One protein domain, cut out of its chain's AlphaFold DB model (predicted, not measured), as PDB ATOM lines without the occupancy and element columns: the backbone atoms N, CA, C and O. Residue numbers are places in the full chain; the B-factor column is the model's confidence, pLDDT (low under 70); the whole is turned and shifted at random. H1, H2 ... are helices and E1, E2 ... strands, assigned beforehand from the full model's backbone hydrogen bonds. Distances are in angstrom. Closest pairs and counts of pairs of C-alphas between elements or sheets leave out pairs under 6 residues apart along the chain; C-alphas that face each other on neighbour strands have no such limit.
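What this domain is: This is residues 7 to 209 of the 218 residues of an uncharacterized protein of Bradyrhizobiaceae bacterium (UniProt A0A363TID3). A long body of helices has a small head at one end: H1, H2 and H3 are each side by side with the longest helix, H6, while the hairpin E1 and E2, the short helices H4 and H5 and two long loops make the head. The loop between the two strands, residues 107 to 123, reaches out to one side of the head. The printed part has 203 residues, with six named helices and two named strands in the order H1, H2, H3, E1, E2, H4, H5, H6, and is mostly helix. The sheet has the order E1, E2 and is antiparallel. The whole is loose, with a radius of gyration of the C-alphas of 22.1 A, and elongated, spanning 71 by 38 by 25 A.

How they stand to each other: E1, residues 102 to 106, and E2, residues 124 to 128, form an antiparallel hairpin at 148 degrees; N 103 and O 127 are 2.9 A apart and N 125 and O 105 are 2.8 A apart, within hydrogen-bond range. H5, residues 150 to 154, comes closest to E1 with the C-alphas of Cys 151 and Cys 103, 5.5 A apart. H4, residues 137 to 144, is close to H5 but not clearly touching, the closest C-alphas being those of Tyr 143 and Phe 153 at 6.9 A. H6, residues 171 to 207, has its Leu 174 C-alpha 6.3 A from that of Val 128 in E2, the closest pair. H6 is the hub, touching three helices. It touches H3, residues 73 to 101, at a shallow tilt of 23 degrees, opposite ways; the closest C-alphas are those of Ala 195 and Ala 80, 4.2 A apart. With H1, residues 7 to 38, and H2, residues 47 to 67, H6 forms a bundle, three helices side by side. H1 touches H6 at 19 degrees, a shallow tilt, opposite ways, closest at the C-alphas of Leu 19 and Val 193, 6.6 A. H2 touches H6 at 18 degrees, a shallow tilt, the same way, closest at the C-alphas of Gly 57 and Leu 190, 6.5 A. H1 and H3 are apart. Every O i to N i+4 pair is within hydrogen-bond range in H2, H3, H4, H5 and H6; in H1 26 of 28 are.

Where its parts are: H1 begins at C-alpha 7 (143.365, 109.501, 77.868), is 43.9 A long and has a kink of 41 degrees near residue 32. H2 is 30.0 A long, H3 41.1 A. E1 begins at C-alpha 102 (131.487, 90.966, 120.534). H6, 53.6 A long, ends at C-alpha 207 (150.669, 116.301, 86.926).

The domain as a whole: The two C-alphas farthest apart, of Gln 145 and Ala 209, are 72.0 A from each other. The printed part has no cut. The links E1 to E2 and H5 to H6 are long. Mean pLDDT of the printed part is 74.4; 59 residues are under 70, among them 19 to 51 and 155 to 164.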
ATOM      1  N   GLY A   7     142.250 110.011  77.050       51.22
ATOM      2  CA  GLY A   7     143.365 109.501  77.868       51.22
ATOM      3  C   GLY A   7     143.211 109.683  79.388       51.22
ATOM      4  O   GLY A   7     143.257 108.677  80.094       51.22
ATOM      5  N   PRO A   8     142.927 110.900  79.890       55.78
ATOM      6  CA  PRO A   8     142.704 111.142  81.320       55.78
ATOM      7  C   PRO A   8     141.374 110.543  81.802       55.78
ATOM      8  O   PRO A   8     141.321 109.731  82.717       55.78
ATOM      9  N   LEU A   9     140.283 110.827  81.080       51.25
ATOM     10  CA  LEU A   9     138.923 110.409  81.443       51.25
ATOM     11  C   LEU A   9     138.781 108.880  81.544       51.25
ATOM     12  O   LEU A   9     138.093 108.365  82.421       51.25
ATOM     13  N   THR A  10     139.468 108.142  80.671       57.06
ATOM     14  CA  THR A  10     139.452 106.671  80.656       57.06
ATOM     15  C   THR A  10     140.249 106.101  81.827       57.06
ATOM     16  O   THR A  10     139.826 105.111  82.420       57.06
ATOM     17  N   GLN A  11     141.366 106.735  82.201       60.19
ATOM     18  CA  GLN A  11     142.168 106.346  83.361       60.19
ATOM     19  C   GLN A  11     141.429 106.630  84.671       60.19
ATOM     20  O   GLN A  11     141.362 105.745  85.525       60.19
ATOM     21  N   THR A  12     140.787 107.794  84.809       57.38
ATOM     22  CA  THR A  12     139.990 108.129  85.995       57.38
ATOM     23  C   THR A  12     138.769 107.209  86.139       57.38
ATOM     24  O   THR A  12     138.489 106.724  87.236       57.38
ATOM     25  N   VAL A  13     138.057 106.903  85.045       56.78
ATOM     26  CA  VAL A  13     136.914 105.965  85.055       56.78
ATOM     27  C   VAL A  13     137.369 104.533  85.337       56.78
ATOM     28  O   VAL A  13     136.693 103.814  86.078       56.78
ATOM     29  N   ALA A  14     138.519 104.110  84.807       63.03
ATOM     30  CA  ALA A  14     139.101 102.809  85.119       63.03
ATOM     31  C   ALA A  14     139.502 102.718  86.599       63.03
ATOM     32  O   ALA A  14     139.140 101.749  87.262       63.03
ATOM     33  N   LEU A  15     140.159 103.743  87.151       63.75
ATOM     34  CA  LEU A  15     140.497 103.833  88.574       63.75
ATOM     35  C   LEU A  15     139.249 103.821  89.460       63.75
ATOM     36  O   LEU A  15     139.200 103.062  90.425       63.75
ATOM     37  N   ALA A  16     138.215 104.590  89.112       59.59
ATOM     38  CA  ALA A  16     136.944 104.587  89.831       59.59
ATOM     39  C   ALA A  16     136.269 103.208  89.777       59.59
ATOM     40  O   ALA A  16     135.813 102.703  90.800       59.59
ATOM     41  N   SER A  17     136.267 102.555  88.614       59.03
ATOM     42  CA  SER A  17     135.682 101.221  88.433       59.03
ATOM     43  C   SER A  17     136.451 100.148  89.205       59.03
ATOM     44  O   SER A  17     135.839  99.293  89.847       59.03
ATOM     45  N   ILE A  18     137.786 100.211  89.210       70.12
ATOM     46  CA  ILE A  18     138.648  99.319  89.993       70.12
ATOM     47  C   ILE A  18     138.428  99.554  91.486       70.12
ATOM     48  O   ILE A  18     138.247  98.587  92.219       70.12
ATOM     49  N   LEU A  19     138.370 100.809  91.941       65.88
ATOM     50  CA  LEU A  19     138.112 101.148  93.342       65.88
ATOM     51  C   LEU A  19     136.723 100.685  93.789       65.88
ATOM     52  O   LEU A  19     136.603 100.102  94.861       65.88
ATOM     53  N   VAL A  20     135.685 100.866  92.969       62.97
ATOM     54  CA  VAL A  20     134.320 100.387  93.251       62.97
ATOM     55  C   VAL A  20     134.253  98.858  93.253       62.97
ATOM     56  O   VAL A  20     133.567  98.277  94.098       62.97
ATOM     57  N   THR A  21     134.977  98.189  92.355       66.12
ATOM     58  CA  THR A  21     135.035  96.719  92.295       66.12
ATOM     59  C   THR A  21     135.798  96.155  93.487       66.12
ATOM     60  O   THR A  21     135.300  95.261  94.168       66.12
ATOM     61  N   ALA A  22     136.965  96.720  93.806       68.06
ATOM     62  CA  ALA A  22     137.753  96.373  94.980       68.06
ATOM     63  C   ALA A  22     136.964  96.644  96.266       68.06
ATOM     64  O   ALA A  22     136.925  95.792  97.147       68.06
ATOM     65  N   PHE A  23     136.251  97.769  96.351       65.06
ATOM     66  CA  PHE A  23     135.336  98.077  97.446       65.06
ATOM     67  C   PHE A  23     134.214  97.048  97.548       65.06
ATOM     68  O   PHE A  23     133.965  96.529  98.630       65.06
ATOM     69  N   SER A  24     133.570  96.692  96.438       58.72
ATOM     70  CA  SER A  24     132.501  95.691  96.421       58.72
ATOM     71  C   SER A  24     133.011  94.314  96.853       58.72
ATOM     72  O   SER A  24     132.344  93.644  97.638       58.72
ATOM     73  N   ALA A  25     134.210  93.920  96.416       64.38
ATOM     74  CA  ALA A  25     134.852  92.664  96.788       64.38
ATOM     75  C   ALA A  25     135.304  92.647  98.257       64.38
ATOM     76  O   ALA A  25     135.016  91.689  98.973       64.38
ATOM     77  N   LEU A  26     135.954  93.710  98.739       64.56
ATOM     78  CA  LEU A  26     136.366  93.853 100.139       64.56
ATOM     79  C   LEU A  26     135.156  93.916 101.069       64.56
ATOM     80  O   LEU A  26     135.176  93.309 102.136       64.56
ATOM     81  N   LEU A  27     134.083  94.585 100.651       60.62
ATOM     82  CA  LEU A  27     132.822  94.639 101.377       60.62
ATOM     83  C   LEU A  27     132.160  93.261 101.387       60.62
ATOM     84  O   LEU A  27     131.729  92.840 102.447       60.62
ATOM     85  N   LEU A  28     132.145  92.506 100.284       56.88
ATOM     86  CA  LEU A  28     131.639  91.125 100.267       56.88
ATOM     87  C   LEU A  28     132.483  90.173 101.127       56.88
ATOM     88  O   LEU A  28     131.920  89.340 101.829       56.88
ATOM     89  N   GLN A  29     133.812  90.302 101.141       60.47
ATOM     90  CA  GLN A  29     134.688  89.489 101.996       60.47
ATOM     91  C   GLN A  29     134.564  89.862 103.477       60.47
ATOM     92  O   GLN A  29     134.529  88.984 104.344       60.47
ATOM     93  N   ALA A  30     134.475  91.158 103.777       55.22
ATOM     94  CA  ALA A  30     134.273  91.657 105.127       55.22
ATOM     95  C   ALA A  30     132.877  91.286 105.623       55.22
ATOM     96  O   ALA A  30     132.779  90.694 106.687       55.22
ATOM     97  N   VAL A  31     131.823  91.515 104.834       49.78
ATOM     98  CA  VAL A  31     130.447  91.074 105.118       49.78
ATOM     99  C   VAL A  31     130.359  89.552 105.191       49.78
ATOM    100  O   VAL A  31     129.646  89.057 106.041       49.78
ATOM    101  N   GLY A  32     131.124  88.788 104.413       41.03
ATOM    102  CA  GLY A  32     131.195  87.327 104.523       41.03
ATOM    103  C   GLY A  32     131.779  86.858 105.860       41.03
ATOM    104  O   GLY A  32     131.211  85.979 106.504       41.03
ATOM    105  N   LYS A  33     132.857  87.488 106.348       52.00
ATOM    106  CA  LYS A  33     133.402  87.240 107.702       52.00
ATOM    107  C   LYS A  33     132.542  87.847 108.822       52.00
ATOM    108  O   LYS A  33     132.536  87.329 109.933       52.00
ATOM    109  N   ILE A  34     131.796  88.909 108.528       50.66
ATOM    110  CA  ILE A  34     130.852  89.600 109.425       50.66
ATOM    111  C   ILE A  34     129.456  88.972 109.367       50.66
ATOM    112  O   ILE A  34     128.639  89.235 110.239       50.66
ATOM    113  N   SER A  35     129.195  88.056 108.434       46.22
ATOM    114  CA  SER A  35     127.971  87.252 108.403       46.22
ATOM    115  C   SER A  35     127.855  86.411 109.677       46.22
ATOM    116  O   SER A  35     126.764  86.145 110.169       46.22
ATOM    117  N   GLN A  36     129.006  86.099 110.285       50.81
ATOM    118  CA  GLN A  36     129.110  85.500 111.610       50.81
ATOM    119  C   GLN A  36     128.580  86.418 112.725       50.81
ATOM    120  O   GLN A  36     128.157  85.914 113.752       50.81
ATOM    121  N   TRP A  37     128.572  87.743 112.530       49.84
ATOM    122  CA  TRP A  37     128.046  88.735 113.480       49.84
ATOM    123  C   TRP A  37     126.537  88.952 113.298       49.84
ATOM    124  O   TRP A  37     125.861  89.384 114.226       49.84
ATOM    125  N   THR A  38     126.003  88.664 112.108       45.88
ATOM    126  CA  THR A  38     124.586  88.860 111.754       45.88
ATOM    127  C   THR A  38     123.717  87.633 112.006       45.88
ATOM    128  O   THR A  38     122.509  87.723 111.851       45.88
ATOM    129  N   PHE A  39     124.278  86.504 112.446       41.84
ATOM    130  CA  PHE A  39     123.509  85.278 112.720       41.84
ATOM    131  C   PHE A  39     122.512  85.384 113.893       41.84
ATOM    132  O   PHE A  39     121.875  84.394 114.237       41.84
ATOM    133  N   LEU A  40     122.365  86.567 114.499       43.03
ATOM    134  CA  LEU A  40     121.484  86.825 115.645       43.03
ATOM    135  C   LEU A  40     120.350  87.801 115.358       43.03
ATOM    136  O   LEU A  40     119.547  88.092 116.237       43.03
ATOM    137  N   VAL A  41     120.259  88.293 114.129       41.47
ATOM    138  CA  VAL A  41     119.084  89.019 113.665       41.47
ATOM    139  C   VAL A  41     118.728  88.384 112.335       41.47
ATOM    140  O   VAL A  41     119.565  88.321 111.442       41.47
ATOM    141  N   HIS A  42     117.500  87.887 112.193       40.12
ATOM    142  CA  HIS A  42     116.985  87.435 110.893       40.12
ATOM    143  C   HIS A  42     117.107  88.512 109.797       40.12
ATOM    144  O   HIS A  42     117.069  88.194 108.610       40.12
ATOM    145  N   ASP A  43     117.345  89.767 110.182       44.28
ATOM    146  CA  ASP A  43     117.680  90.850 109.280       44.28
ATOM    147  C   ASP A  43     119.168  90.834 108.913       44.28
ATOM    148  O   ASP A  43     120.061  91.176 109.695       44.28
ATOM    149  N   SER A  44     119.418  90.506 107.645       48.12
ATOM    150  CA  SER A  44     120.646  90.872 106.933       48.12
ATOM    151  C   SER A  44     120.989  92.351 107.197       48.12
ATOM    152  O   SER A  44     120.073  93.139 107.455       48.12
ATOM    153  N   PRO A  45     122.267  92.786 107.111       53.28
ATOM    154  CA  PRO A  45     122.596  94.207 107.234       53.28
ATOM    155  C   PRO A  45     121.644  95.005 106.334       53.28
ATOM    156  O   PRO A  45     121.479  94.596 105.179       53.28
ATOM    157  N   PRO A  46     120.975  96.066 106.839       58.53
ATOM    158  CA  PRO A  46     119.835  96.635 106.142       58.53
ATOM    159  C   PRO A  46     120.276  96.967 104.726       58.53
ATOM    160  O   PRO A  46     121.275  97.668 104.557       58.53
ATOM    161  N   PHE A  47     119.561  96.465 103.721       57.50
ATOM    162  CA  PHE A  47     119.825  96.775 102.315       57.50
ATOM    163  C   PHE A  47     120.051  98.284 102.107       57.50
ATOM    164  O   PHE A  47     120.910  98.702 101.342       57.50
ATOM    165  N   MET A  48     119.355  99.109 102.888       59.75
ATOM    166  CA  MET A  48     119.492 100.561 102.912       59.75
ATOM    167  C   MET A  48     120.886 101.063 103.343       59.75
ATOM    168  O   MET A  48     121.369 102.049 102.798       59.75
ATOM    169  N   VAL A  49     121.566 100.389 104.275       63.59
ATOM    170  CA  VAL A  49     122.924 100.756 104.718       63.59
ATOM    171  C   VAL A  49     123.955 100.428 103.636       63.59
ATOM    172  O   VAL A  49     124.870 101.211 103.406       63.59
ATOM    173  N   THR A  50     123.810  99.302 102.936       65.62
ATOM    174  CA  THR A  50     124.740  98.904 101.868       65.62
ATOM    175  C   THR A  50     124.474  99.655 100.565       65.62
ATOM    176  O   THR A  50     125.401 100.221  99.985       65.62
ATOM    177  N   ALA A  51     123.223  99.701 100.111       68.25
ATOM    178  CA  ALA A  51     122.822 100.406  98.897       68.25
ATOM    179  C   ALA A  51     122.975 101.925  99.048       68.25
ATOM    180  O   ALA A  51     123.501 102.572  98.147       68.25
ATOM    181  N   GLY A  52     122.601 102.485 100.205       71.94
ATOM    182  CA  GLY A  52     122.714 103.918 100.474       71.94
ATOM    183  C   GLY A  52     124.161 104.406 100.462       71.94
ATOM    184  O   GLY A  52     124.470 105.397  99.808       71.94
ATOM    185  N   VAL A  53     125.076 103.674 101.106       72.81
ATOM    186  CA  VAL A  53     126.508 104.028 101.109       72.81
ATOM    187  C   VAL A  53     127.118 103.930  99.710       72.81
ATOM    188  O   VAL A  53     127.924 104.779  99.336       72.81
ATOM    189  N   ARG A  54     126.707 102.944  98.903       70.62
ATOM    190  CA  ARG A  54     127.141 102.826  97.501       70.62
ATOM    191  C   ARG A  54     126.639 103.989  96.648       70.62
ATOM    192  O   ARG A  54     127.439 104.594  95.943       70.62
ATOM    193  N   ALA A  55     125.350 104.314  96.735       74.69
ATOM    194  CA  ALA A  55     124.757 105.427  95.997       74.69
ATOM    195  C   ALA A  55     125.423 106.761  96.365       74.69
ATOM    196  O   ALA A  55     125.794 107.530  95.481       74.69
ATOM    197  N   LEU A  56     125.657 106.991  97.662       78.50
ATOM    198  CA  LEU A  56     126.373 108.167  98.150       78.50
ATOM    199  C   LEU A  56     127.814 108.219  97.622       78.50
ATOM    200  O   LEU A  56     128.258 109.269  97.170       78.50
ATOM    201  N   GLY A  57     128.532 107.091  97.639       77.50
ATOM    202  CA  GLY A  57     129.887 107.006  97.096       77.50
ATOM    203  C   GLY A  57     129.950 107.360  95.610       77.50
ATOM    204  O   GLY A  57     130.779 108.174  95.217       77.50
ATOM    205  N   ILE A  58     129.036 106.815  94.800       75.12
ATOM    206  CA  ILE A  58     128.942 107.124  93.364       75.12
ATOM    207  C   ILE A  58     128.652 108.615  93.145       75.12
ATOM    208  O   ILE A  58     129.322 109.254  92.337       75.12
ATOM    209  N   ALA A  59     127.694 109.181  93.885       77.94
ATOM    210  CA  ALA A  59     127.335 110.592  93.772       77.94
ATOM    211  C   ALA A  59     128.508 111.523  94.131       77.94
ATOM    212  O   ALA A  59     128.773 112.482  93.412       77.94
ATOM    213  N   LEU A  60     129.242 111.221  95.207       81.25
ATOM    214  CA  LEU A  60     130.399 112.011  95.640       81.25
ATOM    215  C   LEU A  60     131.577 111.913  94.664       81.25
ATOM    216  O   LEU A  60     132.239 112.919  94.412       81.25
ATOM    217  N   ILE A  61     131.817 110.730  94.094       79.38
ATOM    218  CA  ILE A  61     132.817 110.527  93.036       79.38
ATOM    219  C   ILE A  61     132.464 111.380  91.813       79.38
ATOM    220  O   ILE A  61     133.297 112.159  91.354       79.38
ATOM    221  N   ALA A  62     131.219 111.300  91.331       76.50
ATOM    222  CA  ALA A  62     130.759 112.076  90.180       76.50
ATOM    223  C   ALA A  62     130.838 113.591  90.431       76.50
ATOM    224  O   ALA A  62     131.316 114.337  89.581       76.50
ATOM    225  N   PHE A  63     130.423 114.045  91.616       81.00
ATOM    226  CA  PHE A  63     130.524 115.449  92.007       81.00
ATOM    227  C   PHE A  63     131.978 115.931  92.030       81.00
ATOM    228  O   PHE A  63     132.296 116.964  91.447       81.00
ATOM    229  N   THR A  64     132.871 115.164  92.661       80.50
ATOM    230  CA  THR A  64     134.304 115.491  92.727       80.50
ATOM    231  C   THR A  64     134.889 115.606  91.325       80.50
ATOM    232  O   THR A  64     135.596 116.567  91.051       80.50
ATOM    233  N   PHE A  65     134.554 114.678  90.428       76.44
ATOM    234  CA  PHE A  65     135.023 114.694  89.045       76.44
ATOM    235  C   PHE A  65     134.624 115.965  88.285       76.44
ATOM    236  O   PHE A  65     135.420 116.503  87.526       76.44
ATOM    237  N   ILE A  66     133.397 116.449  88.492       80.06
ATOM    238  CA  ILE A  66     132.878 117.641  87.809       80.06
ATOM    239  C   ILE A  66     133.519 118.925  88.352       80.06
ATOM    240  O   ILE A  66     133.695 119.885  87.608       80.06
ATOM    241  N   VAL A  67     133.824 118.962  89.651       85.38
ATOM    242  CA  VAL A  67     134.199 120.199  90.353       85.38
ATOM    243  C   VAL A  67     135.713 120.359  90.511       85.38
ATOM    244  O   VAL A  67     136.187 121.487  90.658       85.38
ATOM    245  N   ILE A  68     136.483 119.269  90.506       82.31
ATOM    246  CA  ILE A  68     137.933 119.350  90.685       82.31
ATOM    247  C   ILE A  68     138.606 119.989  89.467       82.31
ATOM    248  O   ILE A  68     138.444 119.556  88.330       82.31
ATOM    249  N   ASP A  69     139.400 121.021  89.725       84.69
ATOM    250  CA  ASP A  69     140.167 121.748  88.728       84.69
ATOM    251  C   ASP A  69     141.541 122.168  89.279       84.69
ATOM    252  O   ASP A  69     141.906 121.923  90.434       84.69
ATOM    253  N   ARG A  70     142.344 122.822  88.436       80.00
ATOM    254  CA  ARG A  70     143.692 123.274  88.810       80.00
ATOM    255  C   ARG A  70     143.702 124.377  89.868       80.00
ATOM    256  O   ARG A  70     144.704 124.537  90.557       80.00
ATOM    257  N   SER A  71     142.630 125.153  89.986       87.25
ATOM    258  CA  SER A  71     142.535 126.231  90.970       87.25
ATOM    259  C   SER A  71     142.262 125.688  92.374       87.25
ATOM    260  O   SER A  71     142.710 126.267  93.365       87.25
ATOM    261  N   ASN A  72     141.580 124.541  92.465       88.06
ATOM    262  CA  ASN A  72     141.047 124.019  93.716       88.06
ATOM    263  C   ASN A  72     141.600 122.637  94.129       88.06
ATOM    264  O   ASN A  72     141.303 122.191  95.237       88.06
ATOM    265  N   TYR A  73     142.460 121.986  93.330       84.06
ATOM    266  CA  TYR A  73     142.978 120.633  93.621       84.06
ATOM    267  C   TYR A  73     143.610 120.479  95.018       84.06
ATOM    268  O   TYR A  73     143.522 119.413  95.627       84.06
ATOM    269  N   ARG A  74     144.216 121.541  95.571       88.19
ATOM    270  CA  ARG A  74     144.795 121.532  96.929       88.19
ATOM    271  C   ARG A  74     143.735 121.372  98.019       88.19
ATOM    272  O   ARG A  74     143.995 120.697  99.012       88.19
ATOM    273  N   TRP A  75     142.545 121.946  97.830       90.25
ATOM    274  CA  TRP A  75     141.414 121.759  98.742       90.25
ATOM    275  C   TRP A  75     140.927 120.314  98.722       90.25
ATOM    276  O   TRP A  75     140.688 119.733  99.780       90.25
ATOM    277  N   PHE A  76     140.864 119.706  97.538       88.31
ATOM    278  CA  PHE A  76     140.538 118.291  97.381       88.31
ATOM    279  C   PHE A  76     141.602 117.382  98.010       88.31
ATOM    280  O   PHE A  76     141.256 116.479  98.769       88.31
ATOM    281  N   ALA A  77     142.893 117.670  97.814       84.38
ATOM    282  CA  ALA A  77     143.978 116.952  98.485       84.38
ATOM    283  C   ALA A  77     143.881 117.058 100.021       84.38
ATOM    284  O   ALA A  77     143.994 116.051 100.721       84.38
ATOM    285  N   GLY A  78     143.590 118.252 100.552       90.19
ATOM    286  CA  GLY A  78     143.308 118.445 101.978       90.19
ATOM    287  C   GLY A  78     142.092 117.640 102.453       90.19
ATOM    288  O   GLY A  78     142.148 116.988 103.495       90.19
ATOM    289  N   GLY A  79     141.019 117.608 101.659       89.94
ATOM    290  CA  GLY A  79     139.832 116.790 101.909       89.94
ATOM    291  C   GLY A  79     140.134 115.289 101.962       89.94
ATOM    292  O   GLY A  79     139.646 114.600 102.857       89.94
ATOM    293  N   ALA A  80     140.992 114.784 101.072       87.94
ATOM    294  CA  ALA A  80     141.437 113.390 101.088       87.94
ATOM    295  C   ALA A  80     142.194 113.042 102.381       87.94
ATOM    296  O   ALA A  80     141.934 112.001 102.988       87.94
ATOM    297  N   VAL A  81     143.072 113.935 102.852       90.56
ATOM    298  CA  VAL A  81     143.769 113.768 104.139       90.56
ATOM    299  C   VAL A  81     142.774 113.750 105.301       90.56
ATOM    300  O   VAL A  81     142.844 112.861 106.151       90.56
ATOM    301  N   LEU A  82     141.809 114.676 105.324       93.44
ATOM    302  CA  LEU A  82     140.769 114.719 106.358       93.44
ATOM    303  C   LEU A  82     139.925 113.438 106.383       93.44
ATOM    304  O   LEU A  82     139.656 112.908 107.462       93.44
ATOM    305  N   LEU A  83     139.559 112.898 105.218       90.31
ATOM    306  CA  LEU A  83     138.866 111.611 105.114       90.31
ATOM    307  C   LEU A  83     139.727 110.448 105.625       90.31
ATOM    308  O   LEU A  83     139.205 109.554 106.291       90.31
ATOM    309  N   GLY A  84     141.040 110.479 105.385       82.00
ATOM    310  CA  GLY A  84     141.989 109.521 105.957       82.00
ATOM    311  C   GLY A  84     142.035 109.573 107.490       82.00
ATOM    312  O   GLY A  84     141.957 108.534 108.148       82.00
ATOM    313  N   VAL A  85     142.081 110.770 108.082       92.31
ATOM    314  CA  VAL A  85     142.030 110.943 109.548       92.31
ATOM    315  C   VAL A  85     140.685 110.476 110.110       92.31
ATOM    316  O   VAL A  85     140.644 109.752 111.109       92.31
ATOM    317  N   LEU A  86     139.579 110.830 109.450       92.38
ATOM    318  CA  LEU A  86     138.244 110.376 109.828       92.38
ATOM    319  C   LEU A  86     138.143 108.846 109.789       92.38
ATOM    320  O   LEU A  86     137.620 108.244 110.726       92.38
ATOM    321  N   MET A  87     138.691 108.207 108.753       86.88
ATOM    322  CA  MET A  87     138.756 106.749 108.642       86.88
ATOM    323  C   MET A  87     139.457 106.134 109.858       86.88
ATOM    324  O   MET A  87     138.916 105.205 110.459       86.88
ATOM    325  N   LEU A  88     140.613 106.663 110.274       86.19
ATOM    326  CA  LEU A  88     141.327 106.177 111.461       86.19
ATOM    327  C   LEU A  88     140.488 106.325 112.739       86.19
ATOM    328  O   LEU A  88     140.408 105.390 113.540       86.19
ATOM    329  N   ALA A  89     139.805 107.460 112.909       92.00
ATOM    330  CA  ALA A  89     138.912 107.678 114.044       92.00
ATOM    331  C   ALA A  89     137.739 106.679 114.058       92.00
ATOM    332  O   ALA A  89     137.385 106.137 115.112       92.00
ATOM    333  N   LEU A  90     137.160 106.388 112.888       88.12
ATOM    334  CA  LEU A  90     136.102 105.390 112.733       88.12
ATOM    335  C   LEU A  90     136.611 103.969 113.015       88.12
ATOM    336  O   LEU A  90     135.920 103.222 113.707       88.12
ATOM    337  N   VAL A  91     137.819 103.610 112.567       82.94
ATOM    338  CA  VAL A  91     138.467 102.323 112.882       82.94
ATOM    339  C   VAL A  91     138.660 102.173 114.390       82.94
ATOM    340  O   VAL A  91     138.244 101.166 114.959       82.94
ATOM    341  N   ALA A  92     139.208 103.189 115.061       86.25
ATOM    342  CA  ALA A  92     139.399 103.172 116.510       86.25
ATOM    343  C   ALA A  92     138.067 103.075 117.275       86.25
ATOM    344  O   ALA A  92     137.976 102.450 118.336       86.25
ATOM    345  N   ARG A  93     136.999 103.691 116.755       90.06
ATOM    346  CA  ARG A  93     135.650 103.557 117.316       90.06
ATOM    347  C   ARG A  93     135.077 102.158 117.092       90.06
ATOM    348  O   ARG A  93     134.490 101.603 118.018       90.06
ATOM    349  N   LEU A  94     135.249 101.588 115.902       85.25
ATOM    350  CA  LEU A  94     134.798 100.236 115.593       85.25
ATOM    351  C   LEU A  94     135.523  99.206 116.465       85.25
ATOM    352  O   LEU A  94     134.864  98.331 117.011       85.25
ATOM    353  N   ASP A  95     136.839  99.327 116.655       82.50
ATOM    354  CA  ASP A  95     137.609  98.432 117.530       82.50
ATOM    355  C   ASP A  95     137.094  98.457 118.977       82.50
ATOM    356  O   ASP A  95     136.860  97.405 119.576       82.50
ATOM    357  N   ARG A  96     136.807  99.651 119.514       87.88
ATOM    358  CA  ARG A  96     136.185  99.797 120.841       87.88
ATOM    359  C   ARG A  96     134.831  99.092 120.926       87.88
ATOM    360  O   ARG A  96     134.606  98.327 121.859       87.88
ATOM    361  N   LEU A  97     133.954  99.291 119.941       85.81
ATOM    362  CA  LEU A  97     132.647  98.624 119.917       85.81
ATOM    363  C   LEU A  97     132.765  97.109 119.758       85.81
ATOM    364  O   LEU A  97     132.013  96.378 120.388       85.81
ATOM    365  N   ARG A  98     133.721  96.628 118.957       82.69
ATOM    366  CA  ARG A  98     133.990  95.195 118.815       82.69
ATOM    367  C   ARG A  98     134.411  94.583 120.145       82.69
ATOM    368  O   ARG A  98     133.899  93.535 120.500       82.69
ATOM    369  N   LYS A  99     135.303  95.237 120.891       82.44
ATOM    370  CA  LYS A  99     135.730  94.767 122.220       82.44
ATOM    371  C   LYS A  99     134.596  94.779 123.245       82.44
ATOM    372  O   LYS A  99     134.578  93.928 124.123       82.44
ATOM    373  N   GLN A 100     133.669  95.729 123.129       85.44
ATOM    374  CA  GLN A 100     132.552  95.871 124.061       85.44
ATOM    375  C   GLN A 100     131.401  94.899 123.770       85.44
ATOM    376  O   GLN A 100     130.841  94.325 124.697       85.44
ATOM    377  N   TYR A 101     131.041  94.724 122.497       83.38
ATOM    378  CA  TYR A 101     129.800  94.053 122.104       83.38
ATOM    379  C   TYR A 101     130.003  92.739 121.354       83.38
ATOM    380  O   TYR A 101     129.010  92.122 120.982       83.38
ATOM    381  N   LEU A 102     131.239  92.291 121.104       80.25
ATOM    382  CA  LEU A 102     131.487  90.966 120.534       80.25
ATOM    383  C   LEU A 102     132.128  90.036 121.559       80.25
ATOM    384  O   LEU A 102     133.225  90.285 122.051       80.25
ATOM    385  N   CYS A 103     131.478  88.900 121.780       77.94
ATOM    386  CA  CYS A 103     132.027  87.794 122.550       77.94
ATOM    387  C   CYS A 103     132.442  86.657 121.620       77.94
ATOM    388  O   CYS A 103     131.728  86.308 120.679       77.94
ATOM    389  N   LYS A 104     133.586  86.040 121.920       77.06
ATOM    390  CA  LYS A 104     134.019  84.794 121.288       77.06
ATOM    391  C   LYS A 104     133.508  83.627 122.122       77.06
ATOM    392  O   LYS A 104     133.868  83.512 123.289       77.06
ATOM    393  N   VAL A 105     132.690  82.775 121.522       73.75
ATOM    394  CA  VAL A 105     131.994  81.690 122.217       73.75
ATOM    395  C   VAL A 105     132.290  80.373 121.502       73.75
ATOM    396  O   VAL A 105     132.326  80.365 120.268       73.75
ATOM    397  N   PRO A 106     132.590  79.276 122.220       73.12
ATOM    398  CA  PRO A 106     132.843  77.984 121.592       73.12
ATOM    399  C   PRO A 106     131.609  77.528 120.814       73.12
ATOM    400  O   PRO A 106     130.488  77.609 121.306       73.12
ATOM    401  N   ASP A 107     131.817  77.059 119.585       74.69
ATOM    402  CA  ASP A 107     130.746  76.406 118.839       74.69
ATOM    403  C   ASP A 107     130.567  75.002 119.414       74.69
ATOM    404  O   ASP A 107     131.557  74.288 119.565       74.69
ATOM    405  N   LEU A 108     129.346  74.623 119.782       70.44
ATOM    406  CA  LEU A 108     129.073  73.353 120.452       70.44
ATOM    407  C   LEU A 108     128.308  72.414 119.515       70.44
ATOM    408  O   LEU A 108     127.418  72.831 118.773       70.44
ATOM    409  N   ASN A 109     128.672  71.139 119.549       71.69
ATOM    410  CA  ASN A 109     127.958  70.050 118.899       71.69
ATOM    411  C   ASN A 109     126.682  69.695 119.692       71.69
ATOM    412  O   ASN A 109     126.478  70.151 120.817       71.69
ATOM    413  N   ARG A 110     125.818  68.844 119.122       69.00
ATOM    414  CA  ARG A 110     124.563  68.398 119.770       69.00
ATOM    415  C   ARG A 110     124.770  67.644 121.090       69.00
ATOM    416  O   ARG A 110     123.842  67.553 121.878       69.00
ATOM    417  N   ASP A 111     125.961  67.100 121.303       68.75
ATOM    418  CA  ASP A 111     126.383  66.399 122.519       68.75
ATOM    419  C   ASP A 111     126.976  67.346 123.585       68.75
ATOM    420  O   ASP A 111     127.412  66.891 124.638       68.75
ATOM    421  N   GLY A 112     127.022  68.658 123.318       64.31
ATOM    422  CA  GLY A 112     127.630  69.656 124.201       64.31
ATOM    423  C   GLY A 112     129.158  69.732 124.112       64.31
ATOM    424  O   GLY A 112     129.762  70.557 124.796       64.31
ATOM    425  N   SER A 113     129.802  68.921 123.264       73.75
ATOM    426  CA  SER A 113     131.247  68.997 123.030       73.75
ATOM    427  C   SER A 113     131.606  70.181 122.128       73.75
ATOM    428  O   SER A 113     130.825  70.595 121.270       73.75
ATOM    429  N   GLN A 114     132.808  70.740 122.286       75.94
ATOM    430  CA  GLN A 114     133.262  71.836 121.431       75.94
ATOM    431  C   GLN A 114     133.542  71.342 120.010       75.94
ATOM    432  O   GLN A 114     134.378  70.463 119.787       75.94
ATOM    433  N   ALA A 115     132.867  71.943 119.033       77.62
ATOM    434  CA  ALA A 115     133.032  71.638 117.628       77.62
ATOM    435  C   ALA A 115     134.481  71.894 117.202       77.62
ATOM    436  O   ALA A 115     135.086  72.924 117.515       77.62
ATOM    437  N   ARG A 116     135.045  70.954 116.445       84.06
ATOM    438  CA  ARG A 116     136.400  71.058 115.901       84.06
ATOM    439  C   ARG A 116     136.348  71.156 114.382       84.06
ATOM    440  O   ARG A 116     135.449  70.654 113.712       84.06
ATOM    441  N   THR A 117     137.301  71.888 113.829       82.19
ATOM    442  CA  THR A 117     137.608  71.868 112.398       82.19
ATOM    443  C   THR A 117     138.194  70.512 112.016       82.19
ATOM    444  O   THR A 117     138.650  69.763 112.877       82.19
ATOM    445  N   TRP A 118     138.228  70.210 110.718       82.75
ATOM    446  CA  TRP A 118     138.839  68.976 110.218       82.75
ATOM    447  C   TRP A 118     140.314  68.837 110.649       82.75
ATOM    448  O   TRP A 118     140.772  67.743 110.954       82.75
ATOM    449  N   TRP A 119     141.028  69.954 110.814       82.69
ATOM    450  CA  TRP A 119     142.397  69.988 111.345       82.69
ATOM    451  C   TRP A 119     142.487  69.950 112.881       82.69
ATOM    452  O   TRP A 119     143.494  70.361 113.450       82.69
ATOM    453  N   GLY A 120     141.423  69.548 113.576       81.31
ATOM    454  CA  GLY A 120     141.404  69.403 115.034       81.31
ATOM    455  C   GLY A 120     141.379  70.713 115.830       81.31
ATOM    456  O   GLY A 120     141.296  70.666 117.054       81.31
ATOM    457  N   LYS A 121     141.401  71.886 115.182       83.88
ATOM    458  CA  LYS A 121     141.304  73.181 115.880       83.88
ATOM    459  C   LYS A 121     139.879  73.449 116.334       83.88
ATOM    460  O   LYS A 121     138.945  73.277 115.553       83.88
ATOM    461  N   GLU A 122     139.737  73.938 117.554       80.56
ATOM    462  CA  GLU A 122     138.472  74.378 118.132       80.56
ATOM    463  C   GLU A 122     137.791  75.473 117.303       80.56
ATOM    464  O   GLU A 122     138.410  76.465 116.905       80.56
ATOM    465  N   LYS A 123     136.492  75.294 117.048       76.56
ATOM    466  CA  LYS A 123     135.650  76.298 116.408       76.56
ATOM    467  C   LYS A 123     135.078  77.240 117.454       76.56
ATOM    468  O   LYS A 123     134.625  76.840 118.523       76.56
ATOM    469  N   PHE A 124     135.066  78.511 117.088       73.94
ATOM    470  CA  PHE A 124     134.453  79.569 117.865       73.94
ATOM    471  C   PHE A 124     133.556  80.396 116.959       73.94
ATOM    472  O   PHE A 124     133.868  80.598 115.783       73.94
ATOM    473  N   LYS A 125     132.479  80.911 117.537       72.25
ATOM    474  CA  LYS A 125     131.582  81.880 116.924       72.25
ATOM    475  C   LYS A 125     131.748  83.222 117.623       72.25
ATOM    476  O   LYS A 125     131.940  83.291 118.834       72.25
ATOM    477  N   MET A 126     131.721  84.286 116.834       73.25
ATOM    478  CA  MET A 126     131.685  85.651 117.345       73.25
ATOM    479  C   MET A 126     130.226  86.069 117.408       73.25
ATOM    480  O   MET A 126     129.578  86.124 116.370       73.25
ATOM    481  N   VAL A 127     129.721  86.351 118.599       74.81
ATOM    482  CA  VAL A 127     128.324  86.738 118.806       74.81
ATOM    483  C   VAL A 127     128.241  88.167 119.307       74.81
ATOM    484  O   VAL A 127     129.104  88.621 120.062       74.81
ATOM    485  N   VAL A 128     127.201  88.872 118.868       78.31
ATOM    486  CA  VAL A 128     126.890  90.213 119.361       78.31
ATOM    487  C   VAL A 128     126.161  90.078 120.692       78.31
ATOM    488  O   VAL A 128     125.221  89.294 120.795       78.31
ATOM    489  N   ILE A 129     126.584  90.847 121.691       82.69
ATOM    490  CA  ILE A 129     125.962  90.910 123.016       82.69
ATOM    491  C   ILE A 129     125.461  92.327 123.325       82.69
ATOM    492  O   ILE A 129     125.874  93.308 122.693       82.69
ATOM    493  N   GLY A 130     124.542  92.430 124.282       83.69
ATOM    494  CA  GLY A 130     124.134  93.694 124.899       83.69
ATOM    495  C   GLY A 130     124.937  94.001 126.166       83.69
ATOM    496  O   GLY A 130     125.799  93.220 126.572       83.69
ATOM    497  N   ASP A 131     124.648  95.138 126.801       86.38
ATOM    498  CA  ASP A 131     125.197  95.432 128.125       86.38
ATOM    499  C   ASP A 131     124.558  94.514 129.184       86.38
ATOM    500  O   ASP A 131     123.422  94.063 129.047       86.38
ATOM    501  N   SER A 132     125.273  94.252 130.272       83.94
ATOM    502  CA  SER A 132     124.736  93.589 131.463       83.94
ATOM    503  C   SER A 132     123.496  94.281 132.045       83.94
ATOM    504  O   SER A 132     122.612  93.607 132.569       83.94
ATOM    505  N   ALA A 133     123.398  95.608 131.909       86.69
ATOM    506  CA  ALA A 133     122.232  96.379 132.343       86.69
ATOM    507  C   ALA A 133     120.971  96.109 131.497       86.69
ATOM    508  O   ALA A 133     119.858  96.309 131.974       86.69
ATOM    509  N   ASP A 134     121.155  95.627 130.267       88.50
ATOM    510  CA  ASP A 134     120.109  95.437 129.260       88.50
ATOM    511  C   ASP A 134     119.612  93.979 129.175       88.50
ATOM    512  O   ASP A 134     118.866  93.616 128.261       88.50
ATOM    513  N   MET A 135     120.065  93.109 130.081       87.69
ATOM    514  CA  MET A 135     119.623  91.715 130.142       87.69
ATOM    515  C   MET A 135     118.136  91.628 130.509       87.69
ATOM    516  O   MET A 135     117.618  92.435 131.285       87.69
ATOM    517  N   ASN A 136     117.443  90.607 130.004       86.62
ATOM    518  CA  ASN A 136     116.095  90.294 130.468       86.62
ATOM    519  C   ASN A 136     116.103  89.943 131.970       86.62
ATOM    520  O   ASN A 136     117.128  89.559 132.535       86.62
ATOM    521  N   SER A 137     114.959  90.091 132.640       87.75
ATOM    522  CA  SER A 137     114.882  89.974 134.104       87.75
ATOM    523  C   SER A 137     115.358  88.614 134.630       87.75
ATOM    524  O   SER A 137     116.050  88.561 135.648       87.75
ATOM    525  N   THR A 138     115.049  87.525 133.922       84.88
ATOM    526  CA  THR A 138     115.458  86.159 134.284       84.88
ATOM    527  C   THR A 138     116.971  85.970 134.183       84.88
ATOM    528  O   THR A 138     117.601  85.496 135.131       84.88
ATOM    529  N   ALA A 139     117.578  86.389 133.071       84.31
ATOM    530  CA  ALA A 139     119.017  86.295 132.871       84.31
ATOM    531  C   ALA A 139     119.768  87.239 133.809       84.31
ATOM    532  O   ALA A 139     120.788  86.849 134.364       84.31
ATOM    533  N   ALA A 140     119.241  88.439 134.060       86.62
ATOM    534  CA  ALA A 140     119.816  89.385 135.009       86.62
ATOM    535  C   ALA A 140     119.837  88.818 136.438       86.62
ATOM    536  O   ALA A 140     120.833  88.972 137.147       86.62
ATOM    537  N   ALA A 141     118.768  88.138 136.866       84.88
ATOM    538  CA  ALA A 141     118.714  87.491 138.173       84.88
ATOM    539  C   ALA A 141     119.750  86.361 138.295       84.88
ATOM    540  O   ALA A 141     120.476  86.309 139.288       84.88
ATOM    541  N   ALA A 142     119.871  85.510 137.271       84.06
ATOM    542  CA  ALA A 142     120.874  84.445 137.229       84.06
ATOM    543  C   ALA A 142     122.311  84.994 137.143       84.06
ATOM    544  O   ALA A 142     123.214  84.486 137.805       84.06
ATOM    545  N   TYR A 143     122.525  86.064 136.377       85.25
ATOM    546  CA  TYR A 143     123.828  86.704 136.217       85.25
ATOM    547  C   TYR A 143     124.320  87.323 137.525       85.25
ATOM    548  O   TYR A 143     125.481  87.163 137.879       85.25
ATOM    549  N   ARG A 144     123.434  87.959 138.304       85.62
ATOM    550  CA  ARG A 144     123.786  88.547 139.611       85.62
ATOM    551  C   ARG A 144     124.279  87.525 140.634       85.62
ATOM    552  O   ARG A 144     125.003  87.899 141.549       85.62
ATOM    553  N   GLN A 145     123.892  86.259 140.491       83.94
ATOM    554  CA  GLN A 145     124.359  85.177 141.360       83.94
ATOM    555  C   GLN A 145     125.745  84.651 140.956       83.94
ATOM    556  O   GLN A 145     126.366  83.912 141.717       83.94
ATOM    557  N   LEU A 146     126.241  85.023 139.773       78.94
ATOM    558  CA  LEU A 146     127.481  84.515 139.199       78.94
ATOM    559  C   LEU A 146     128.482  85.654 138.985       78.94
ATOM    560  O   LEU A 146     128.297  86.523 138.140       78.94
ATOM    561  N   THR A 147     129.616  85.616 139.680       79.00
ATOM    562  CA  THR A 147     130.698  86.604 139.517       79.00
ATOM    563  C   THR A 147     131.556  86.296 138.281       79.00
ATOM    564  O   THR A 147     132.749  86.011 138.378       79.00
ATOM    565  N   VAL A 148     130.946  86.283 137.095       81.69
ATOM    566  CA  VAL A 148     131.610  85.927 135.829       81.69
ATOM    567  C   VAL A 148     131.413  87.000 134.761       81.69
ATOM    568  O   VAL A 148     130.472  87.787 134.792       81.69
ATOM    569  N   SER A 149     132.299  87.033 133.764       80.88
ATOM    570  CA  SER A 149     132.119  87.908 132.598       80.88
ATOM    571  C   SER A 149     130.856  87.526 131.801       80.88
ATOM    572  O   SER A 149     130.577  86.325 131.705       80.88
ATOM    573  N   PRO A 150     130.175  88.472 131.126       78.94
ATOM    574  CA  PRO A 150     128.994  88.184 130.302       78.94
ATOM    575  C   PRO A 150     129.230  87.103 129.236       78.94
ATOM    576  O   PRO A 150     128.386  86.233 129.041       78.94
ATOM    577  N   CYS A 151     130.410  87.084 128.601       78.00
ATOM    578  CA  CYS A 151     130.754  86.050 127.618       78.00
ATOM    579  C   CYS A 151     130.776  84.637 128.235       78.00
ATOM    580  O   CYS A 151     130.315  83.684 127.616       78.00
ATOM    581  N   LYS A 152     131.303  84.509 129.462       76.50
ATOM    582  CA  LYS A 152     131.388  83.237 130.199       76.50
ATOM    583  C   LYS A 152     130.036  82.816 130.782       76.50
ATOM    584  O   LYS A 152     129.744  81.629 130.842       76.50
ATOM    585  N   PHE A 153     129.209  83.782 131.180       79.56
ATOM    586  CA  PHE A 153     127.830  83.528 131.592       79.56
ATOM    587  C   PHE A 153     127.015  82.926 130.446       79.56
ATOM    588  O   PHE A 153     126.403  81.875 130.603       79.56
ATOM    589  N   MET A 154     127.084  83.550 129.269       76.88
ATOM    590  CA  MET A 154     126.348  83.110 128.086       76.88
ATOM    591  C   MET A 154     126.712  81.684 127.661       76.88
ATOM    592  O   MET A 154     125.806  80.925 127.357       76.88
ATOM    593  N   SER A 155     127.989  81.280 127.732       66.69
ATOM    594  CA  SER A 155     128.414  79.914 127.367       66.69
ATOM    595  C   SER A 155     127.821  78.787 128.226       66.69
ATOM    596  O   SER A 155     128.030  77.620 127.913       66.69
ATOM    597  N   GLY A 156     127.138  79.111 129.328       60.16
ATOM    598  CA  GLY A 156     126.477  78.140 130.204       60.16
ATOM    599  C   GLY A 156     124.995  78.431 130.452       60.16
ATOM    600  O   GLY A 156     124.380  77.750 131.271       60.16
ATOM    601  N   TYR A 157     124.417  79.440 129.795       58.62
ATOM    602  CA  TYR A 157     123.038  79.862 130.035       58.62
ATOM    603  C   TYR A 157     122.065  79.110 129.108       58.62
ATOM    604  O   TYR A 157     122.115  79.263 127.891       58.62
ATOM    605  N   GLY A 158     121.157  78.317 129.696       46.84
ATOM    606  CA  GLY A 158     120.097  77.579 128.991       46.84
ATOM    607  C   GLY A 158     120.487  76.148 128.589       46.84
ATOM    608  O   GLY A 158     121.377  75.928 127.776       46.84
ATOM    609  N   GLY A 159     119.770  75.157 129.129       45.25
ATOM    610  CA  GLY A 159     120.122  73.731 129.055       45.25
ATOM    611  C   GLY A 159     120.040  73.038 127.688       45.25
ATOM    612  O   GLY A 159     120.308  71.849 127.653       45.25
ATOM    613  N   ASN A 160     119.672  73.715 126.588       50.41
ATOM    614  CA  ASN A 160     119.630  73.130 125.228       50.41
ATOM    615  C   ASN A 160     119.722  74.172 124.078       50.41
ATOM    616  O   ASN A 160     119.273  73.921 122.962       50.41
ATOM    617  N   GLY A 161     120.310  75.352 124.316       51.16
ATOM    618  CA  GLY A 161     120.366  76.464 123.342       51.16
ATOM    619  C   GLY A 161     121.588  77.359 123.545       51.16
ATOM    620  O   GLY A 161     121.494  78.578 123.501       51.16
ATOM    621  N   VAL A 162     122.724  76.727 123.833       50.06
ATOM    622  CA  VAL A 162     123.810  77.215 124.704       50.06
ATOM    623  C   VAL A 162     124.492  78.530 124.280       50.06
ATOM    624  O   VAL A 162     125.264  79.072 125.051       50.06
ATOM    625  N   ASN A 163     124.203  79.110 123.113       58.22
ATOM    626  CA  ASN A 163     124.842  80.351 122.651       58.22
ATOM    627  C   ASN A 163     123.868  81.302 121.940       58.22
ATOM    628  O   ASN A 163     124.267  81.964 120.980       58.22
ATOM    629  N   ASP A 164     122.600  81.338 122.350       69.50
ATOM    630  CA  ASP A 164     121.640  82.294 121.797       69.50
ATOM    631  C   ASP A 164     121.536  83.559 122.674       69.50
ATOM    632  O   ASP A 164     120.799  83.571 123.663       69.50
ATOM    633  N   PRO A 165     122.250  84.654 122.354       74.12
ATOM    634  CA  PRO A 165     122.090  85.916 123.058       74.12
ATOM    635  C   PRO A 165     120.675  86.494 122.976       74.12
ATOM    636  O   PRO A 165     120.362  87.320 123.828       74.12
ATOM    637  N   ALA A 166     119.796  86.063 122.059       77.19
ATOM    638  CA  ALA A 166     118.389  86.477 122.086       77.19
ATOM    639  C   ALA A 166     117.628  85.918 123.308       77.19
ATOM    640  O   ALA A 166     116.612  86.476 123.717       77.19
ATOM    641  N   ALA A 167     118.141  84.859 123.946       77.25
ATOM    642  CA  ALA A 167     117.607  84.340 125.206       77.25
ATOM    643  C   ALA A 167     118.033  85.169 126.435       77.25
ATOM    644  O   ALA A 167     117.470  84.997 127.519       77.25
ATOM    645  N   ILE A 168     119.027  86.053 126.288       82.25
ATOM    646  CA  ILE A 168     119.594  86.876 127.370       82.25
ATOM    647  C   ILE A 168     119.238  88.351 127.174       82.25
ATOM    648  O   ILE A 168     118.871  89.028 128.134       82.25
ATOM    649  N   TRP A 169     119.314  88.848 125.941       87.25
ATOM    650  CA  TRP A 169     119.054  90.237 125.580       87.25
ATOM    651  C   TRP A 169     117.880  90.355 124.605       87.25
ATOM    652  O   TRP A 169     117.730  89.509 123.723       87.25
ATOM    653  N   PRO A 170     117.095  91.444 124.689       85.25
ATOM    654  CA  PRO A 170     116.105  91.776 123.674       85.25
ATOM    655  C   PRO A 170     116.729  91.878 122.275       85.25
ATOM    656  O   PRO A 170     117.800  92.476 122.094       85.25
ATOM    657  N   MET A 171     116.040  91.342 121.262       79.75
ATOM    658  CA  MET A 171     116.517  91.353 119.872       79.75
ATOM    659  C   MET A 171     116.756  92.774 119.347       79.75
ATOM    660  O   MET A 171     117.673  92.997 118.556       79.75
ATOM    661  N   GLU A 172     115.996  93.763 119.814       83.00
ATOM    662  CA  GLU A 172     116.129  95.163 119.407       83.00
ATOM    663  C   GLU A 172     117.498  95.738 119.785       83.00
ATOM    664  O   GLU A 172     118.063  96.549 119.044       83.00
ATOM    665  N   ILE A 173     118.047  95.313 120.927       84.06
ATOM    666  CA  ILE A 173     119.342  95.769 121.444       84.06
ATOM    667  C   ILE A 173     120.470  95.136 120.634       84.06
ATOM    668  O   ILE A 173     121.353  95.846 120.141       84.06
ATOM    669  N   LEU A 174     120.386  93.827 120.401       80.94
ATOM    670  CA  LEU A 174     121.334  93.098 119.557       80.94
ATOM    671  C   LEU A 174     121.350  93.664 118.131       80.94
ATOM    672  O   LEU A 174     122.414  93.969 117.583       80.94
ATOM    673  N   ALA A 175     120.172  93.920 117.558       78.50
ATOM    674  CA  ALA A 175     120.030  94.517 116.237       78.50
ATOM    675  C   ALA A 175     120.537  95.959 116.177       78.50
ATOM    676  O   ALA A 175     121.090  96.373 115.157       78.50
ATOM    677  N   ARG A 176     120.365  96.750 117.239       83.12
ATOM    678  CA  ARG A 176     120.912  98.112 117.326       83.12
ATOM    679  C   ARG A 176     122.438  98.093 117.344       83.12
ATOM    680  O   ARG A 176     123.062  98.864 116.612       83.12
ATOM    681  N   ASN A 177     123.037  97.218 118.148       83.00
ATOM    682  CA  ASN A 177     124.489  97.096 118.262       83.00
ATOM    683  C   ASN A 177     125.107  96.582 116.960       83.00
ATOM    684  O   ASN A 177     126.064  97.176 116.460       83.00
ATOM    685  N   SER A 178     124.499  95.555 116.360       78.38
ATOM    686  CA  SER A 178     124.878  95.040 115.042       78.38
ATOM    687  C   SER A 178     124.825  96.139 113.975       78.38
ATOM    688  O   SER A 178     125.846  96.444 113.356       78.38
ATOM    689  N   ARG A 179     123.691  96.851 113.854       78.88
ATOM    690  CA  ARG A 179     123.536  97.974 112.911       78.88
ATOM    691  C   ARG A 179     124.601  99.050 113.107       78.88
ATOM    692  O   ARG A 179     125.212  99.469 112.131       78.88
ATOM    693  N   ARG A 180     124.878  99.464 114.349       83.00
ATOM    694  CA  ARG A 180     125.928 100.458 114.649       83.00
ATOM    695  C   ARG A 180     127.306 100.009 114.162       83.00
ATOM    696  O   ARG A 180     128.012 100.805 113.543       83.00
ATOM    697  N   MET A 181     127.688  98.758 114.420       81.31
ATOM    698  CA  MET A 181     128.970  98.212 113.963       81.31
ATOM    699  C   MET A 181     129.038  98.126 112.435       81.31
ATOM    700  O   MET A 181     130.040  98.534 111.847       81.31
ATOM    701  N   THR A 182     127.966  97.671 111.781       79.06
ATOM    702  CA  THR A 182     127.880  97.624 110.317       79.06
ATOM    703  C   THR A 182     127.973  99.018 109.700       79.06
ATOM    704  O   THR A 182     128.754  99.213 108.774       79.06
ATOM    705  N   THR A 183     127.231 100.006 110.207       81.69
ATOM    706  CA  THR A 183     127.269 101.382 109.687       81.69
ATOM    707  C   THR A 183     128.661 101.992 109.810       81.69
ATOM    708  O   THR A 183     129.141 102.605 108.860       81.69
ATOM    709  N   LEU A 184     129.342 101.792 110.943       84.12
ATOM    710  CA  LEU A 184     130.715 102.270 111.114       84.12
ATOM    711  C   LEU A 184     131.674 101.612 110.132       84.12
ATOM    712  O   LEU A 184     132.498 102.303 109.543       84.12
ATOM    713  N   LEU A 185     131.543 100.304 109.914       82.06
ATOM    714  CA  LEU A 185     132.346  99.614 108.916       82.06
ATOM    715  C   LEU A 185     132.126 100.188 107.512       82.06
ATOM    716  O   LEU A 185     133.094 100.452 106.802       82.06
ATOM    717  N   MET A 186     130.872 100.414 107.119       80.38
ATOM    718  CA  MET A 186     130.569 101.015 105.820       80.38
ATOM    719  C   MET A 186     131.140 102.430 105.705       80.38
ATOM    720  O   MET A 186     131.688 102.778 104.665       80.38
ATOM    721  N   GLY A 187     131.081 103.217 106.783       83.69
ATOM    722  CA  GLY A 187     131.704 104.538 106.849       83.69
ATOM    723  C   GLY A 187     133.228 104.494 106.695       83.69
ATOM    724  O   GLY A 187     133.779 105.311 105.960       83.69
ATOM    725  N   ILE A 188     133.906 103.525 107.327       83.62
ATOM    726  CA  ILE A 188     135.358 103.307 107.178       83.62
ATOM    727  C   ILE A 188     135.693 103.062 105.712       83.62
ATOM    728  O   ILE A 188     136.551 103.742 105.155       83.62
ATOM    729  N   PHE A 189     134.999 102.119 105.078       79.62
ATOM    730  CA  PHE A 189     135.285 101.795 103.690       79.62
ATOM    731  C   PHE A 189     134.950 102.941 102.731       79.62
ATOM    732  O   PHE A 189     135.749 103.227 101.845       79.62
ATOM    733  N   LEU A 190     133.808 103.613 102.909       84.00
ATOM    734  CA  LEU A 190     133.441 104.773 102.095       84.00
ATOM    735  C   LEU A 190     134.513 105.864 102.194       84.00
ATOM    736  O   LEU A 190     134.947 106.391 101.174       84.00
ATOM    737  N   SER A 191     134.979 106.158 103.412       86.06
ATOM    738  CA  SER A 191     136.037 107.146 103.649       86.06
ATOM    739  C   SER A 191     137.346 106.736 102.974       86.06
ATOM    740  O   SER A 191     137.985 107.572 102.344       86.06
ATOM    741  N   ALA A 192     137.720 105.453 103.048       79.88
ATOM    742  CA  ALA A 192     138.921 104.925 102.406       79.88
ATOM    743  C   ALA A 192     138.877 105.088 100.879       79.88
ATOM    744  O   ALA A 192     139.823 105.589 100.274       79.88
ATOM    745  N   VAL A 193     137.763 104.691 100.258       80.62
ATOM    746  CA  VAL A 193     137.574 104.766  98.803       80.62
ATOM    747  C   VAL A 193     137.575 106.214  98.330       80.62
ATOM    748  O   VAL A 193     138.266 106.534  97.366       80.62
ATOM    749  N   LEU A 194     136.845 107.096  99.017       84.00
ATOM    750  CA  LEU A 194     136.800 108.514  98.668       84.00
ATOM    751  C   LEU A 194     138.157 109.190  98.857       84.00
ATOM    752  O   LEU A 194     138.569 109.944  97.983       84.00
ATOM    753  N   ALA A 195     138.876 108.901  99.946       85.88
ATOM    754  CA  ALA A 195     140.213 109.446 100.166       85.88
ATOM    755  C   ALA A 195     141.171 109.050  99.033       85.88
ATOM    756  O   ALA A 195     141.857 109.912  98.487       85.88
ATOM    757  N   LEU A 196     141.175 107.772  98.636       80.44
ATOM    758  CA  LEU A 196     141.998 107.285  97.526       80.44
ATOM    759  C   LEU A 196     141.600 107.918  96.191       80.44
ATOM    760  O   LEU A 196     142.473 108.355  95.446       80.44
ATOM    761  N   TYR A 197     140.299 107.988  95.901       82.00
ATOM    762  CA  TYR A 197     139.793 108.581  94.665       82.00
ATOM    763  C   TYR A 197     140.168 110.063  94.558       82.00
ATOM    764  O   TYR A 197     140.790 110.471  93.584       82.00
ATOM    765  N   ILE A 198     139.855 110.853  95.588       84.69
ATOM    766  CA  ILE A 198     140.127 112.293  95.605       84.69
ATOM    767  C   ILE A 198     141.637 112.556  95.529       84.69
ATOM    768  O   ILE A 198     142.061 113.452  94.801       84.69
ATOM    769  N   ALA A 199     142.460 111.769  96.234       81.38
ATOM    770  CA  ALA A 199     143.913 111.887  96.156       81.38
ATOM    771  C   ALA A 199     144.433 111.605  94.738       81.38
ATOM    772  O   ALA A 199     145.231 112.385  94.221       81.38
ATOM    773  N   ALA A 200     143.955 110.536  94.094       78.25
ATOM    774  CA  ALA A 200     144.329 110.205  92.721       78.25
ATOM    775  C   ALA A 200     143.921 111.314  91.739       78.25
ATOM    776  O   ALA A 200     144.760 111.776  90.969       78.25
ATOM    777  N   SER A 201     142.680 111.808  91.822       79.31
ATOM    778  CA  SER A 201     142.199 112.909  90.978       79.31
ATOM    779  C   SER A 201     142.991 114.202  91.197       79.31
ATOM    780  O   SER A 201     143.330 114.887  90.235       79.31
ATOM    781  N   ALA A 202     143.344 114.534  92.442       82.06
ATOM    782  CA  ALA A 202     144.147 115.719  92.739       82.06
ATOM    783  C   ALA A 202     145.581 115.612  92.188       82.06
ATOM    784  O   ALA A 202     146.120 116.605  91.697       82.06
ATOM    785  N   ILE A 203     146.193 114.422  92.246       78.62
ATOM    786  CA  ILE A 203     147.518 114.158  91.663       78.62
ATOM    787  C   ILE A 203     147.461 114.254  90.137       78.62
ATOM    788  O   ILE A 203     148.316 114.902  89.540       78.62
ATOM    789  N   GLU A 204     146.449 113.658  89.508       78.12
ATOM    790  CA  GLU A 204     146.259 113.697  88.055       78.12
ATOM    791  C   GLU A 204     146.131 115.144  87.547       78.12
ATOM    792  O   GLU A 204     146.864 115.556  86.646       78.12
ATOM    793  N   VAL A 205     145.289 115.957  88.195       80.56
ATOM    794  CA  VAL A 205     145.127 117.387  87.869       80.56
ATOM    795  C   VAL A 205     146.425 118.179  88.074       80.56
ATOM    796  O   VAL A 205     146.701 119.108  87.310       80.56
ATOM    797  N   HIS A 206     147.233 117.819  89.075       78.44
ATOM    798  CA  HIS A 206     148.527 118.454  89.324       78.44
ATOM    799  C   HIS A 206     149.587 118.084  88.273       78.44
ATOM    800  O   HIS A 206     150.331 118.961  87.837       78.44
ATOM    801  N   LEU A 207     149.656 116.813  87.858       74.38
ATOM    802  CA  LEU A 207     150.669 116.301  86.926       74.38
ATOM    803  C   LEU A 207     150.388 116.656  85.462       74.38
ATOM    804  O   LEU A 207     151.327 116.886  84.714       74.38
ATOM    805  N   LEU A 208     149.123 116.787  85.054       65.69
ATOM    806  CA  LEU A 208     148.744 117.247  83.706       65.69
ATOM    807  C   LEU A 208     149.020 118.749  83.467       65.69
ATOM    808  O   LEU A 208     148.537 119.317  82.486       65.69
ATOM    809  N   ALA A 209     149.732 119.430  84.372       54.16
ATOM    810  CA  ALA A 209     149.962 120.873  84.353       54.16
ATOM    811  C   ALA A 209     151.129 121.400  83.480       54.16
ATOM    812  O   ALA A 209     150.986 122.547  83.056       54.16
TER     813      ALA A 209